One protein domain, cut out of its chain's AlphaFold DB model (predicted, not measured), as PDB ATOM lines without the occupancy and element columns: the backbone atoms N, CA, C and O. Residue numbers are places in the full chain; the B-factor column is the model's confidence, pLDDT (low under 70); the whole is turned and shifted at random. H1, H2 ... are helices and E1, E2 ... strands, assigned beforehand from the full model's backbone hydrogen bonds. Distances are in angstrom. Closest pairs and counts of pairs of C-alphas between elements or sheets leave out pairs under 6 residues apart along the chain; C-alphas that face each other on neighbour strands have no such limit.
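Overview. This is residues 80 to 165 of the 166 residues of an uncharacterized protein of Actinobacteria bacterium HGW-Actinobacteria-8 (UniProt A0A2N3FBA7). A strongly twisted sheet of four strands, E6, E5, E4 and E7, and a sheet of three, E1, E2 and E3, form a loose sandwich, only partly face to face; they come closest where E2 meets E6. The helix H1 packs on E7 at the opposite side and grazes the smaller sheet. The printed part has 86 residues, with one named helix and seven named strands in the order E1 E2 E3 E4 E5 E6 H1 E7. The larger sheet, E6 E5 E4 E7, is mixed, the smaller, E1 E2 E3, antiparallel; the class is mostly strand. The whole is compact, with a radius of gyration of the C-alphas of 12.2 A and spans of 36 by 27 by 21 A.

Along the chain. Begin with E4, residues 111 to 117: find C-alpha 111 at (275.675, 379.272, 129.353) and go 19.5 A to C-alpha 117. Beside it look for E5, residues 124 to 129, 16.1 A, then E6, residues 134 to 139, 16.5 A. On its other side is E7, residues 160 to 165, 15.3 A, ending at C-alpha 165 at (277.463, 364.025, 132.210). The second sheet has E1, residues 81 to 86, 15.9 A, beginning at C-alpha 81 at (284.723, 372.223, 145.060); E2, residues 89 to 94, 16.5 A; and E3, residues 105 to 107, 6.7 A. H1, residues 149 to 157, is 12.4 A long.

Arrangement. E4, E5 and E6 make a meander, each strand the antiparallel neighbour of the one before; look for N 116 and O 127 at 2.8 A, and N 126 and O 137 at 2.8 A. E4 and E7 are parallel, with N 115 and O 163 at 2.8 A. E6, H1 and E7 form a split strand-helix-strand unit, two strands running the same way with E5 and E4 between them, and its crossover is right-handed. E1, E2 and E3 are the second meander, with N 91 and O 84 at 2.8 A, and N 107 and O 90 at 2.8 A. The sheets form a sandwich, two sheets face to face, with best planes 44 degrees apart; the closest C-alphas of E2 and E6 are Gly 94 and Phe 137, 4.5 A apart. H1 is on the larger sheet at a height of 5.0 A, over none of its strands; its closest C-alpha to E7 is that of Ile 152, 6.0 A from that of Val 162. Every O i to N i+4 pair of H1 is within hydrogen-bond range. E6 and E7 are apart.

Size, cuts and confidence. The C-alphas farthest apart are those of Asp 87 and Glu 121, 38.4 A. The printed part has no cut and no long link. The mean pLDDT of the printed part is 88.8; residues 120 to 123 are under 70.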
ATOM      1  N   LEU A  80     284.985 369.529 148.258       91.19
ATOM      2  CA  LEU A  80     285.702 369.094 147.059       91.19
ATOM      3  C   LEU A  80     285.764 370.179 145.981       91.19
ATOM      4  O   LEU A  80     286.696 370.191 145.179       91.19
ATOM      5  N   LEU A  81     284.800 371.094 145.977       93.94
ATOM      6  CA  LEU A  81     284.723 372.223 145.060       93.94
ATOM      7  C   LEU A  81     284.312 373.461 145.849       93.94
ATOM      8  O   LEU A  81     283.262 373.466 146.490       93.94
ATOM      9  N   ASP A  82     285.154 374.488 145.798       94.75
ATOM     10  CA  ASP A  82     284.857 375.806 146.354       94.75
ATOM     11  C   ASP A  82     284.591 376.786 145.212       94.75
ATOM     12  O   ASP A  82     285.248 376.721 144.169       94.75
ATOM     13  N   GLY A  83     283.655 377.701 145.443       94.19
ATOM     14  CA  GLY A  83     283.403 378.865 144.605       94.19
ATOM     15  C   GLY A  83     283.766 380.147 145.338       94.19
ATOM     16  O   GLY A  83     283.738 380.193 146.564       94.19
ATOM     17  N   ARG A  84     284.127 381.200 144.614       94.00
ATOM     18  CA  ARG A  84     284.251 382.551 145.170       94.00
ATOM     19  C   ARG A  84     284.046 383.588 144.082       94.00
ATOM     20  O   ARG A  84     284.341 383.315 142.921       94.00
ATOM     21  N   ASP A  85     283.696 384.794 144.496       92.06
ATOM     22  CA  ASP A  85     283.747 385.962 143.630       92.06
ATOM     23  C   ASP A  85     285.049 386.724 143.838       92.06
ATOM     24  O   ASP A  85     285.422 387.097 144.955       92.06
ATOM     25  N   LEU A  86     285.760 386.956 142.738       89.81
ATOM     26  CA  LEU A  86     286.942 387.803 142.724       89.81
ATOM     27  C   LEU A  86     286.815 388.805 141.583       89.81
ATOM     28  O   LEU A  86     286.716 388.421 140.422       89.81
ATOM     29  N   ASP A  87     286.798 390.090 141.936       86.88
ATOM     30  CA  ASP A  87     286.724 391.206 140.988       86.88
ATOM     31  C   ASP A  87     285.546 391.098 140.001       86.88
ATOM     32  O   ASP A  87     285.672 391.377 138.810       86.88
ATOM     33  N   GLY A  88     284.384 390.665 140.506       84.44
ATOM     34  CA  GLY A  88     283.158 390.506 139.716       84.44
ATOM     35  C   GLY A  88     283.151 389.282 138.799       84.44
ATOM     36  O   GLY A  88     282.247 389.152 137.979       84.44
ATOM     37  N   LYS A  89     284.141 388.391 138.925       88.62
ATOM     38  CA  LYS A  89     284.201 387.132 138.189       88.62
ATOM     39  C   LYS A  89     284.049 385.940 139.120       88.62
ATOM     40  O   LYS A  89     284.680 385.888 140.180       88.62
ATOM     41  N   TRP A  90     283.282 384.956 138.665       93.50
ATOM     42  CA  TRP A  90     283.115 383.706 139.386       93.50
ATOM     43  C   TRP A  90     284.366 382.848 139.233       93.50
ATOM     44  O   TRP A  90     284.866 382.632 138.125       93.50
ATOM     45  N   GLN A  91     284.904 382.364 140.344       95.50
ATOM     46  CA  GLN A  91     286.048 381.467 140.350       95.50
ATOM     47  C   GLN A  91     285.707 380.166 141.049       95.50
ATOM     48  O   GLN A  91     285.151 380.167 142.145       95.50
ATOM     49  N   LEU A  92     286.138 379.060 140.453       96.06
ATOM     50  CA  LEU A  92     286.009 377.730 141.024       96.06
ATOM     51  C   LEU A  92     287.378 377.118 141.299       96.06
ATOM     52  O   LEU A  92     288.350 377.359 140.580       96.06
ATOM     53  N   ALA A  93     287.437 376.300 142.342       95.12
ATOM     54  CA  ALA A  93     288.637 375.594 142.757       95.12
ATOM     55  C   ALA A  93     288.296 374.179 143.227       95.12
ATOM     56  O   ALA A  93     287.823 373.959 144.349       95.12
ATOM     57  N   GLY A  94     288.573 373.212 142.356       93.12
ATOM     58  CA  GLY A  94     288.416 371.794 142.653       93.12
ATOM     59  C   GLY A  94     289.623 371.210 143.395       93.12
ATOM     60  O   GLY A  94     290.776 371.578 143.157       93.12
ATOM     61  N   LEU A  95     289.359 370.283 144.313       91.12
ATOM     62  CA  LEU A  95     290.368 369.525 145.043       91.12
ATOM     63  C   LEU A  95     290.727 368.248 144.267       91.12
ATOM     64  O   LEU A  95     290.233 367.155 144.544       91.12
ATOM     65  N   ALA A  96     291.584 368.388 143.253       85.94
ATOM     66  CA  ALA A  96     292.044 367.262 142.429       85.94
ATOM     67  C   ALA A  96     292.981 366.302 143.183       85.94
ATOM     68  O   ALA A  96     293.026 365.108 142.883       85.94
ATOM     69  N   ASN A  97     293.745 366.824 144.147       81.62
ATOM     70  CA  ASN A  97     294.648 366.059 144.996       81.62
ATOM     71  C   ASN A  97     294.725 366.700 146.391       81.62
ATOM     72  O   ASN A  97     294.868 367.913 146.509       81.62
ATOM     73  N   VAL A  98     294.676 365.880 147.438       81.12
ATOM     74  CA  VAL A  98     294.727 366.288 148.852       81.12
ATOM     75  C   VAL A  98     296.052 366.939 149.267       81.12
ATOM     76  O   VAL A  98     296.089 367.709 150.229       81.12
ATOM     77  N   ILE A  99     297.137 366.662 148.538       80.38
ATOM     78  CA  ILE A  99     298.456 367.258 148.800       80.38
ATOM     79  C   ILE A  99     298.710 368.540 148.004       80.38
ATOM     80  O   ILE A  99     299.571 369.328 148.392       80.38
ATOM     81  N   SER A 100     297.969 368.774 146.921       79.94
ATOM     82  CA  SER A 100     298.191 369.929 146.053       79.94
ATOM     83  C   SER A 100     297.346 371.122 146.505       79.94
ATOM     84  O   SER A 100     296.192 370.943 146.903       79.94
ATOM     85  N   PRO A 101     297.873 372.358 146.424       82.94
ATOM     86  CA  PRO A 101     297.043 373.542 146.598       82.94
ATOM     87  C   PRO A 101     295.974 373.585 145.504       82.94
ATOM     88  O   PRO A 101     296.208 373.151 144.370       82.94
ATOM     89  N   ARG A 102     294.796 374.126 145.827       88.88
ATOM     90  CA  ARG A 102     293.756 374.302 144.816       88.88
ATOM     91  C   ARG A 102     294.168 375.384 143.827       88.88
ATOM     92  O   ARG A 102     294.668 376.441 144.218       88.88
ATOM     93  N   LYS A 103     293.911 375.131 142.548       91.81
ATOM     94  CA  LYS A 103     294.057 376.132 141.498       91.81
ATOM     95  C   LYS A 103     292.708 376.813 141.300       91.81
ATOM     96  O   LYS A 103     291.745 376.150 140.935       91.81
ATOM     97  N   TRP A 104     292.660 378.117 141.549       94.06
ATOM     98  CA  TRP A 104     291.490 378.931 141.243       94.06
ATOM     99  C   TRP A 104     291.438 379.216 139.752       94.06
ATOM    100  O   TRP A 104     292.436 379.616 139.147       94.06
ATOM    101  N   VAL A 105     290.271 378.990 139.173       95.38
ATOM    102  CA  VAL A 105     290.027 379.112 137.747       95.38
ATOM    103  C   VAL A 105     288.812 380.005 137.549       95.38
ATOM    104  O   VAL A 105     287.827 379.861 138.262       95.38
ATOM    105  N   THR A 106     288.910 380.956 136.623       95.25
ATOM    106  CA  THR A 106     287.878 381.977 136.409       95.25
ATOM    107  C   THR A 106     286.916 381.555 135.312       95.25
ATOM    108  O   THR A 106     287.354 381.204 134.222       95.25
ATOM    109  N   PHE A 107     285.627 381.628 135.608       93.25
ATOM    110  CA  PHE A 107     284.524 381.345 134.706       93.25
ATOM    111  C   PHE A 107     283.893 382.686 134.330       93.25
ATOM    112  O   PHE A 107     283.453 383.440 135.200       93.25
ATOM    113  N   ASP A 108     283.914 383.025 133.042       85.31
ATOM    114  CA  ASP A 108     283.545 384.366 132.559       85.31
ATOM    115  C   ASP A 108     282.015 384.588 132.456       85.31
ATOM    116  O   ASP A 108     281.574 385.609 131.930       85.31
ATOM    117  N   GLY A 109     281.212 383.677 133.021       77.12
ATOM    118  CA  GLY A 109     279.762 383.794 133.177       77.12
ATOM    119  C   GLY A 109     278.956 383.297 131.974       77.12
ATOM    120  O   GLY A 109     279.342 383.491 130.821       77.12
ATOM    121  N   GLY A 110     277.787 382.714 132.254       79.81
ATOM    122  CA  GLY A 110     276.759 382.421 131.251       79.81
ATOM    123  C   GLY A 110     276.895 381.088 130.504       79.81
ATOM    124  O   GLY A 110     277.978 380.669 130.101       79.81
ATOM    125  N   GLY A 111     275.758 380.440 130.236       90.12
ATOM    126  CA  GLY A 111     275.675 379.272 129.353       90.12
ATOM    127  C   GLY A 111     275.501 377.957 130.105       90.12
ATOM    128  O   GLY A 111     274.644 377.851 130.980       90.12
ATOM    129  N   VAL A 112     276.276 376.934 129.737       94.38
ATOM    130  CA  VAL A 112     276.191 375.592 130.332       94.38
ATOM    131  C   VAL A 112     277.473 375.294 131.093       94.38
ATOM    132  O   VAL A 112     278.560 375.423 130.540       94.38
ATOM    133  N   LEU A 113     277.326 374.866 132.343       95.75
ATOM    134  CA  LEU A 113     278.406 374.339 133.162       95.75
ATOM    135  C   LEU A 113     278.258 372.817 133.224       95.75
ATOM    136  O   LEU A 113     277.341 372.306 133.866       95.75
ATOM    137  N   THR A 114     279.122 372.083 132.533       95.75
ATOM    138  CA  THR A 114     279.106 370.622 132.554       95.75
ATOM    139  C   THR A 114     279.912 370.096 133.734       95.75
ATOM    140  O   THR A 114     281.046 370.511 133.967       95.75
ATOM    141  N   LEU A 115     279.318 369.174 134.487       95.00
ATOM    142  CA  LEU A 115     279.987 368.347 135.475       95.00
ATOM    143  C   LEU A 115     280.122 366.940 134.892       95.00
ATOM    144  O   LEU A 115     279.162 366.174 134.887       95.00
ATOM    145  N   THR A 116     281.311 366.621 134.389       93.75
ATOM    146  CA  THR A 116     281.601 365.362 133.694       93.75
ATOM    147  C   THR A 116     282.370 364.413 134.606       93.75
ATOM    148  O   THR A 116     283.424 364.777 135.145       93.75
ATOM    149  N   ARG A 117     281.885 363.179 134.759       91.50
ATOM    150  CA  ARG A 117     282.648 362.096 135.393       91.50
ATOM    151  C   ARG A 117     283.709 361.581 134.413       91.50
ATOM    152  O   ARG A 117     283.445 361.344 133.250       91.50
ATOM    153  N   THR A 118     284.949 361.431 134.871       85.88
ATOM    154  CA  THR A 118     286.092 361.031 134.018       85.88
ATOM    155  C   THR A 118     286.889 359.844 134.564       85.88
ATOM    156  O   THR A 118     287.839 359.397 133.927       85.88
ATOM    157  N   GLY A 119     286.525 359.316 135.739       70.19
ATOM    158  CA  GLY A 119     287.214 358.194 136.392       70.19
ATOM    159  C   GLY A 119     286.356 356.934 136.526       70.19
ATOM    160  O   GLY A 119     285.130 357.002 136.485       70.19
ATOM    161  N   HIS A 120     287.010 355.786 136.726       63.53
ATOM    162  CA  HIS A 120     286.371 354.490 137.000       63.53
ATOM    163  C   HIS A 120     286.123 354.259 138.506       63.53
ATOM    164  O   HIS A 120     286.584 355.034 139.352       63.53
ATOM    165  N   GLU A 121     285.361 353.210 138.835       55.25
ATOM    166  CA  GLU A 121     284.942 352.861 140.201       55.25
ATOM    167  C   GLU A 121     286.116 352.867 141.204       55.25
ATOM    168  O   GLU A 121     287.163 352.267 140.971       55.25
ATOM    169  N   GLY A 122     285.947 353.581 142.327       55.44
ATOM    170  CA  GLY A 122     286.906 353.641 143.442       55.44
ATOM    171  C   GLY A 122     287.690 354.954 143.587       55.44
ATOM    172  O   GLY A 122     288.074 355.304 144.701       55.44
ATOM    173  N   ALA A 123     287.888 355.724 142.511       64.12
ATOM    174  CA  ALA A 123     288.502 357.058 142.571       64.12
ATOM    175  C   ALA A 123     287.950 357.960 141.458       64.12
ATOM    176  O   ALA A 123     288.627 358.254 140.468       64.12
ATOM    177  N   ARG A 124     286.694 358.391 141.615       79.38
ATOM    178  CA  ARG A 124     285.984 359.151 140.585       79.38
ATOM    179  C   ARG A 124     286.578 360.548 140.478       79.38
ATOM    180  O   ARG A 124     286.633 361.296 141.457       79.38
ATOM    181  N   ALA A 125     287.044 360.887 139.286       88.56
ATOM    182  CA  ALA A 125     287.450 362.238 138.942       88.56
ATOM    183  C   ALA A 125     286.278 362.944 138.265       88.56
ATOM    184  O   ALA A 125     285.614 362.363 137.409       88.56
ATOM    185  N   TYR A 126     286.054 364.194 138.637       92.06
ATOM    186  CA  TYR A 126     285.056 365.062 138.039       92.06
ATOM    187  C   TYR A 126     285.739 366.273 137.435       92.06
ATOM    188  O   TYR A 126     286.702 366.795 138.003       92.06
ATOM    189  N   ILE A 127     285.222 366.721 136.299       94.12
ATOM    190  CA  ILE A 127     285.620 367.961 135.648       94.12
ATOM    191  C   ILE A 127     284.397 368.863 135.578       94.12
ATOM    192  O   ILE A 127     283.360 368.463 135.065       94.12
ATOM    193  N   VAL A 128     284.542 370.079 136.091       95.12
ATOM    194  CA  VAL A 128     283.602 371.181 135.893       95.12
ATOM    195  C   VAL A 128     284.125 372.023 134.740       95.12
ATOM    196  O   VAL A 128     285.272 372.473 134.808       95.12
ATOM    197  N   SER A 129     283.326 372.223 133.696       94.69
ATOM    198  CA  SER A 129     283.736 372.922 132.476       94.69
ATOM    199  C   SER A 129     282.625 373.810 131.921       94.69
ATOM    200  O   SER A 129     281.464 373.427 131.949       94.69
ATOM    201  N   ASP A 130     282.973 374.973 131.374       94.06
ATOM    202  CA  ASP A 130     282.067 375.791 130.543       94.06
ATOM    203  C   ASP A 130     282.375 375.667 129.034       94.06
ATOM    204  O   ASP A 130     281.903 376.446 128.206       94.06
ATOM    205  N   GLY A 131     283.219 374.693 128.669       90.75
ATOM    206  CA  GLY A 131     283.703 374.465 127.305       90.75
ATOM    207  C   GLY A 131     284.938 375.287 126.919       90.75
ATOM    208  O   GLY A 131     285.600 374.949 125.938       90.75
ATOM    209  N   ARG A 132     285.297 376.326 127.682       91.69
ATOM    210  CA  ARG A 132     286.535 377.110 127.495       91.69
ATOM    211  C   ARG A 132     287.519 376.887 128.629       91.69
ATOM    212  O   ARG A 132     288.728 376.820 128.417       91.69
ATOM    213  N   THR A 133     286.971 376.750 129.821       94.62
ATOM    214  CA  THR A 133     287.686 376.740 131.073       94.62
ATOM    215  C   THR A 133     287.208 375.567 131.911       94.62
ATOM    216  O   THR A 133     286.026 375.230 131.907       94.62
ATOM    217  N   SER A 134     288.127 374.932 132.639       94.44
ATOM    218  CA  SER A 134     287.782 373.793 133.478       94.44
ATOM    219  C   SER A 134     288.583 373.709 134.773       94.44
ATOM    220  O   SER A 134     289.724 374.169 134.877       94.44
ATOM    221  N   THR A 135     287.968 373.091 135.778       94.81
ATOM    222  CA  THR A 135     288.610 372.677 137.027       94.81
ATOM    223  C   THR A 135     288.176 371.259 137.375       94.81
ATOM    224  O   THR A 135     287.062 370.854 137.060       94.81
ATOM    225  N   GLY A 136     289.042 370.499 138.044       92.75
ATOM    226  CA  GLY A 136     288.758 369.113 138.412       92.75
ATOM    227  C   GLY A 136     288.839 368.857 139.910       92.75
ATOM    228  O   GLY A 136     289.575 369.533 140.630       92.75
ATOM    229  N   PHE A 137     288.106 367.853 140.376       91.56
ATOM    230  CA  PHE A 137     288.173 367.352 141.747       91.56
ATOM    231  C   PHE A 137     287.983 365.833 141.779       91.56
ATOM    232  O   PHE A 137     287.577 365.225 140.789       91.56
ATOM    233  N   ARG A 138     288.307 365.199 142.908       87.19
ATOM    234  CA  ARG A 138     288.072 363.763 143.117       87.19
ATOM    235  C   ARG A 138     287.018 363.544 144.183       87.19
ATOM    236  O   ARG A 138     287.071 364.201 145.214       87.19
ATOM    237  N   SER A 139     286.104 362.609 143.964       83.25
ATOM    238  CA  SER A 139     285.070 362.265 144.936       83.25
ATOM    239  C   SER A 139     284.894 360.756 145.066       83.25
ATOM    240  O   SER A 139     285.155 359.999 144.132       83.25
ATOM    241  N   ALA A 140     284.451 360.332 146.246       76.69
ATOM    242  CA  ALA A 140     283.974 358.975 146.493       76.69
ATOM    243  C   ALA A 140     282.464 358.833 146.220       76.69
ATOM    244  O   ALA A 140     281.954 357.718 146.205       76.69
ATOM    245  N   VAL A 141     281.761 359.949 146.002       79.38
ATOM    246  CA  VAL A 141     280.305 360.020 145.834       79.38
ATOM    247  C   VAL A 141     279.978 360.426 144.400       79.38
ATOM    248  O   VAL A 141     280.775 361.111 143.753       79.38
ATOM    249  N   ASP A 142     278.840 359.952 143.890       84.81
ATOM    250  CA  ASP A 142     278.308 360.428 142.613       84.81
ATOM    251  C   ASP A 142     277.639 361.789 142.798       84.81
ATOM    252  O   ASP A 142     276.855 361.989 143.723       84.81
ATOM    253  N   TRP A 143     277.976 362.731 141.921       87.25
ATOM    254  CA  TRP A 143     277.359 364.051 141.912       87.25
ATOM    255  C   TRP A 143     276.313 364.123 140.815       87.25
ATOM    256  O   TRP A 143     276.610 363.912 139.641       87.25
ATOM    257  N   ASP A 144     275.106 364.470 141.226       88.75
ATOM    258  CA  ASP A 144     273.934 364.678 140.393       88.75
ATOM    259  C   ASP A 144     273.152 365.896 140.909       88.75
ATOM    260  O   ASP A 144     273.608 366.638 141.788       88.75
ATOM    261  N   ALA A 145     271.963 366.111 140.350       88.25
ATOM    262  CA  ALA A 145     271.119 367.230 140.730       88.25
ATOM    263  C   ALA A 145     270.630 367.175 142.189       88.25
ATOM    264  O   ALA A 145     270.369 368.225 142.771       88.25
ATOM    265  N   GLU A 146     270.522 365.983 142.781       87.25
ATOM    266  CA  GLU A 146     270.067 365.805 144.163       87.25
ATOM    267  C   GLU A 146     271.196 366.087 145.157       87.25
ATOM    268  O   GLU A 146     270.977 366.704 146.200       87.25
ATOM    269  N   ASN A 147     272.420 365.685 144.812       86.50
ATOM    270  CA  ASN A 147     273.573 365.784 145.696       86.50
ATOM    271  C   ASN A 147     274.341 367.107 145.556       86.50
ATOM    272  O   ASN A 147     275.093 367.452 146.460       86.50
ATOM    273  N   ALA A 148     274.149 367.887 144.484       90.50
ATOM    274  CA  ALA A 148     274.891 369.130 144.220       90.50
ATOM    275  C   ALA A 148     274.064 370.447 144.265       90.50
ATOM    276  O   ALA A 148     274.316 371.331 143.437       90.50
ATOM    277  N   PRO A 149     273.113 370.658 145.199       91.25
ATOM    278  CA  PRO A 149     272.223 371.825 145.159       91.25
ATOM    279  C   PRO A 149     272.976 373.157 145.290       91.25
ATOM    280  O   PRO A 149     272.714 374.086 144.533       91.25
ATOM    281  N   ALA A 150     273.982 373.232 146.168       92.44
ATOM    282  CA  ALA A 150     274.770 374.450 146.364       92.44
ATOM    283  C   ALA A 150     275.558 374.858 145.106       92.44
ATOM    284  O   ALA A 150     275.655 376.044 144.795       92.44
ATOM    285  N   LEU A 151     276.083 373.887 144.348       94.31
ATOM    286  CA  LEU A 151     276.703 374.155 143.050       94.31
ATOM    287  C   LEU A 151     275.678 374.682 142.043       94.31
ATOM    288  O   LEU A 151     275.979 375.629 141.324       94.31
ATOM    289  N   ILE A 152     274.490 374.074 141.978       95.19
ATOM    290  CA  ILE A 152     273.435 374.468 141.034       95.19
ATOM    291  C   ILE A 152     272.961 375.891 141.306       95.19
ATOM    292  O   ILE A 152     272.837 376.677 140.367       95.19
ATOM    293  N   ASP A 153     272.712 376.226 142.568       94.56
ATOM    294  CA  ASP A 153     272.227 377.550 142.942       94.56
ATOM    295  C   ASP A 153     273.297 378.619 142.694       94.56
ATOM    296  O   ASP A 153     273.006 379.609 142.024       94.56
ATOM    297  N   ALA A 154     274.554 378.373 143.087       93.44
ATOM    298  CA  ALA A 154     275.659 379.285 142.785       93.44
ATOM    299  C   ALA A 154     275.857 379.457 141.267       93.44
ATOM    300  O   ALA A 154     275.953 380.570 140.762       93.44
ATOM    301  N   ALA A 155     275.859 378.365 140.500       93.94
ATOM    302  CA  ALA A 155     275.973 378.429 139.045       93.94
ATOM    303  C   ALA A 155     274.836 379.262 138.424       93.94
ATOM    304  O   ALA A 155     275.091 380.083 137.542       93.94
ATOM    305  N   ARG A 156     273.599 379.104 138.918       93.81
ATOM    306  CA  ARG A 156     272.432 379.873 138.464       93.81
ATOM    307  C   ARG A 156     272.587 381.367 138.750       93.81
ATOM    308  O   ARG A 156     272.268 382.169 137.876       93.81
ATOM    309  N   GLU A 157     273.093 381.742 139.924       92.75
ATOM    310  CA  GLU A 157     273.395 383.141 140.273       92.75
ATOM    311  C   GLU A 157     274.403 383.776 139.299       92.75
ATOM    312  O   GLU A 157     274.292 384.957 138.971       92.75
ATOM    313  N   HIS A 158     275.319 382.972 138.752       92.00
ATOM    314  CA  HIS A 158     276.297 383.386 137.740       92.00
ATOM    315  C   HIS A 158     275.852 383.122 136.284       92.00
ATOM    316  O   HIS A 158     276.662 383.189 135.354       92.00
ATOM    317  N   GLY A 159     274.562 382.841 136.060       92.62
ATOM    318  CA  GLY A 159     273.964 382.705 134.726       92.62
ATOM    319  C   GLY A 159     274.240 381.376 134.013       92.62
ATOM    320  O   GLY A 159     274.031 381.279 132.802       92.62
ATOM    321  N   TYR A 160     274.708 380.358 134.732       94.69
ATOM    322  CA  TYR A 160     274.945 379.020 134.200       94.69
ATOM    323  C   TYR A 160     273.771 378.072 134.460       94.69
ATOM    324  O   TYR A 160     273.106 378.117 135.495       94.69
ATOM    325  N   ILE A 161     273.571 377.142 133.529       94.94
ATOM    326  CA  ILE A 161     272.762 375.937 133.715       94.94
ATOM    327  C   ILE A 161     273.723 374.772 133.934       94.94
ATOM    328  O   ILE A 161     274.580 374.512 133.089       94.94
ATOM    329  N   VAL A 162     273.591 374.063 135.056       95.31
ATOM    330  CA  VAL A 162     274.437 372.897 135.345       95.31
ATOM    331  C   VAL A 162     273.907 371.672 134.608       95.31
ATOM    332  O   VAL A 162     272.721 371.353 134.695       95.31
ATOM    333  N   ARG A 163     274.794 370.968 133.903       95.69
ATOM    334  CA  ARG A 163     274.503 369.692 133.246       95.69
ATOM    335  C   ARG A 163     275.418 368.608 133.797       95.69
ATOM    336  O   ARG A 163     276.627 368.791 133.845       95.69
ATOM    337  N   PHE A 164     274.840 367.474 134.161       93.12
ATOM    338  CA  PHE A 164     275.575 366.311 134.648       93.12
ATOM    339  C   PHE A 164     275.799 365.339 133.489       93.12
ATOM    340  O   PHE A 164     274.855 365.017 132.764       93.12
ATOM    341  N   GLU A 165     277.046 364.926 133.286       90.94
ATOM    342  CA  GLU A 165     277.463 364.025 132.210       90.94
ATOM    343  C   GLU A 165     278.324 362.887 132.777       90.94
ATOM    344  O   GLU A 165     279.068 363.073 133.748       90.94
TER     345      GLU A 165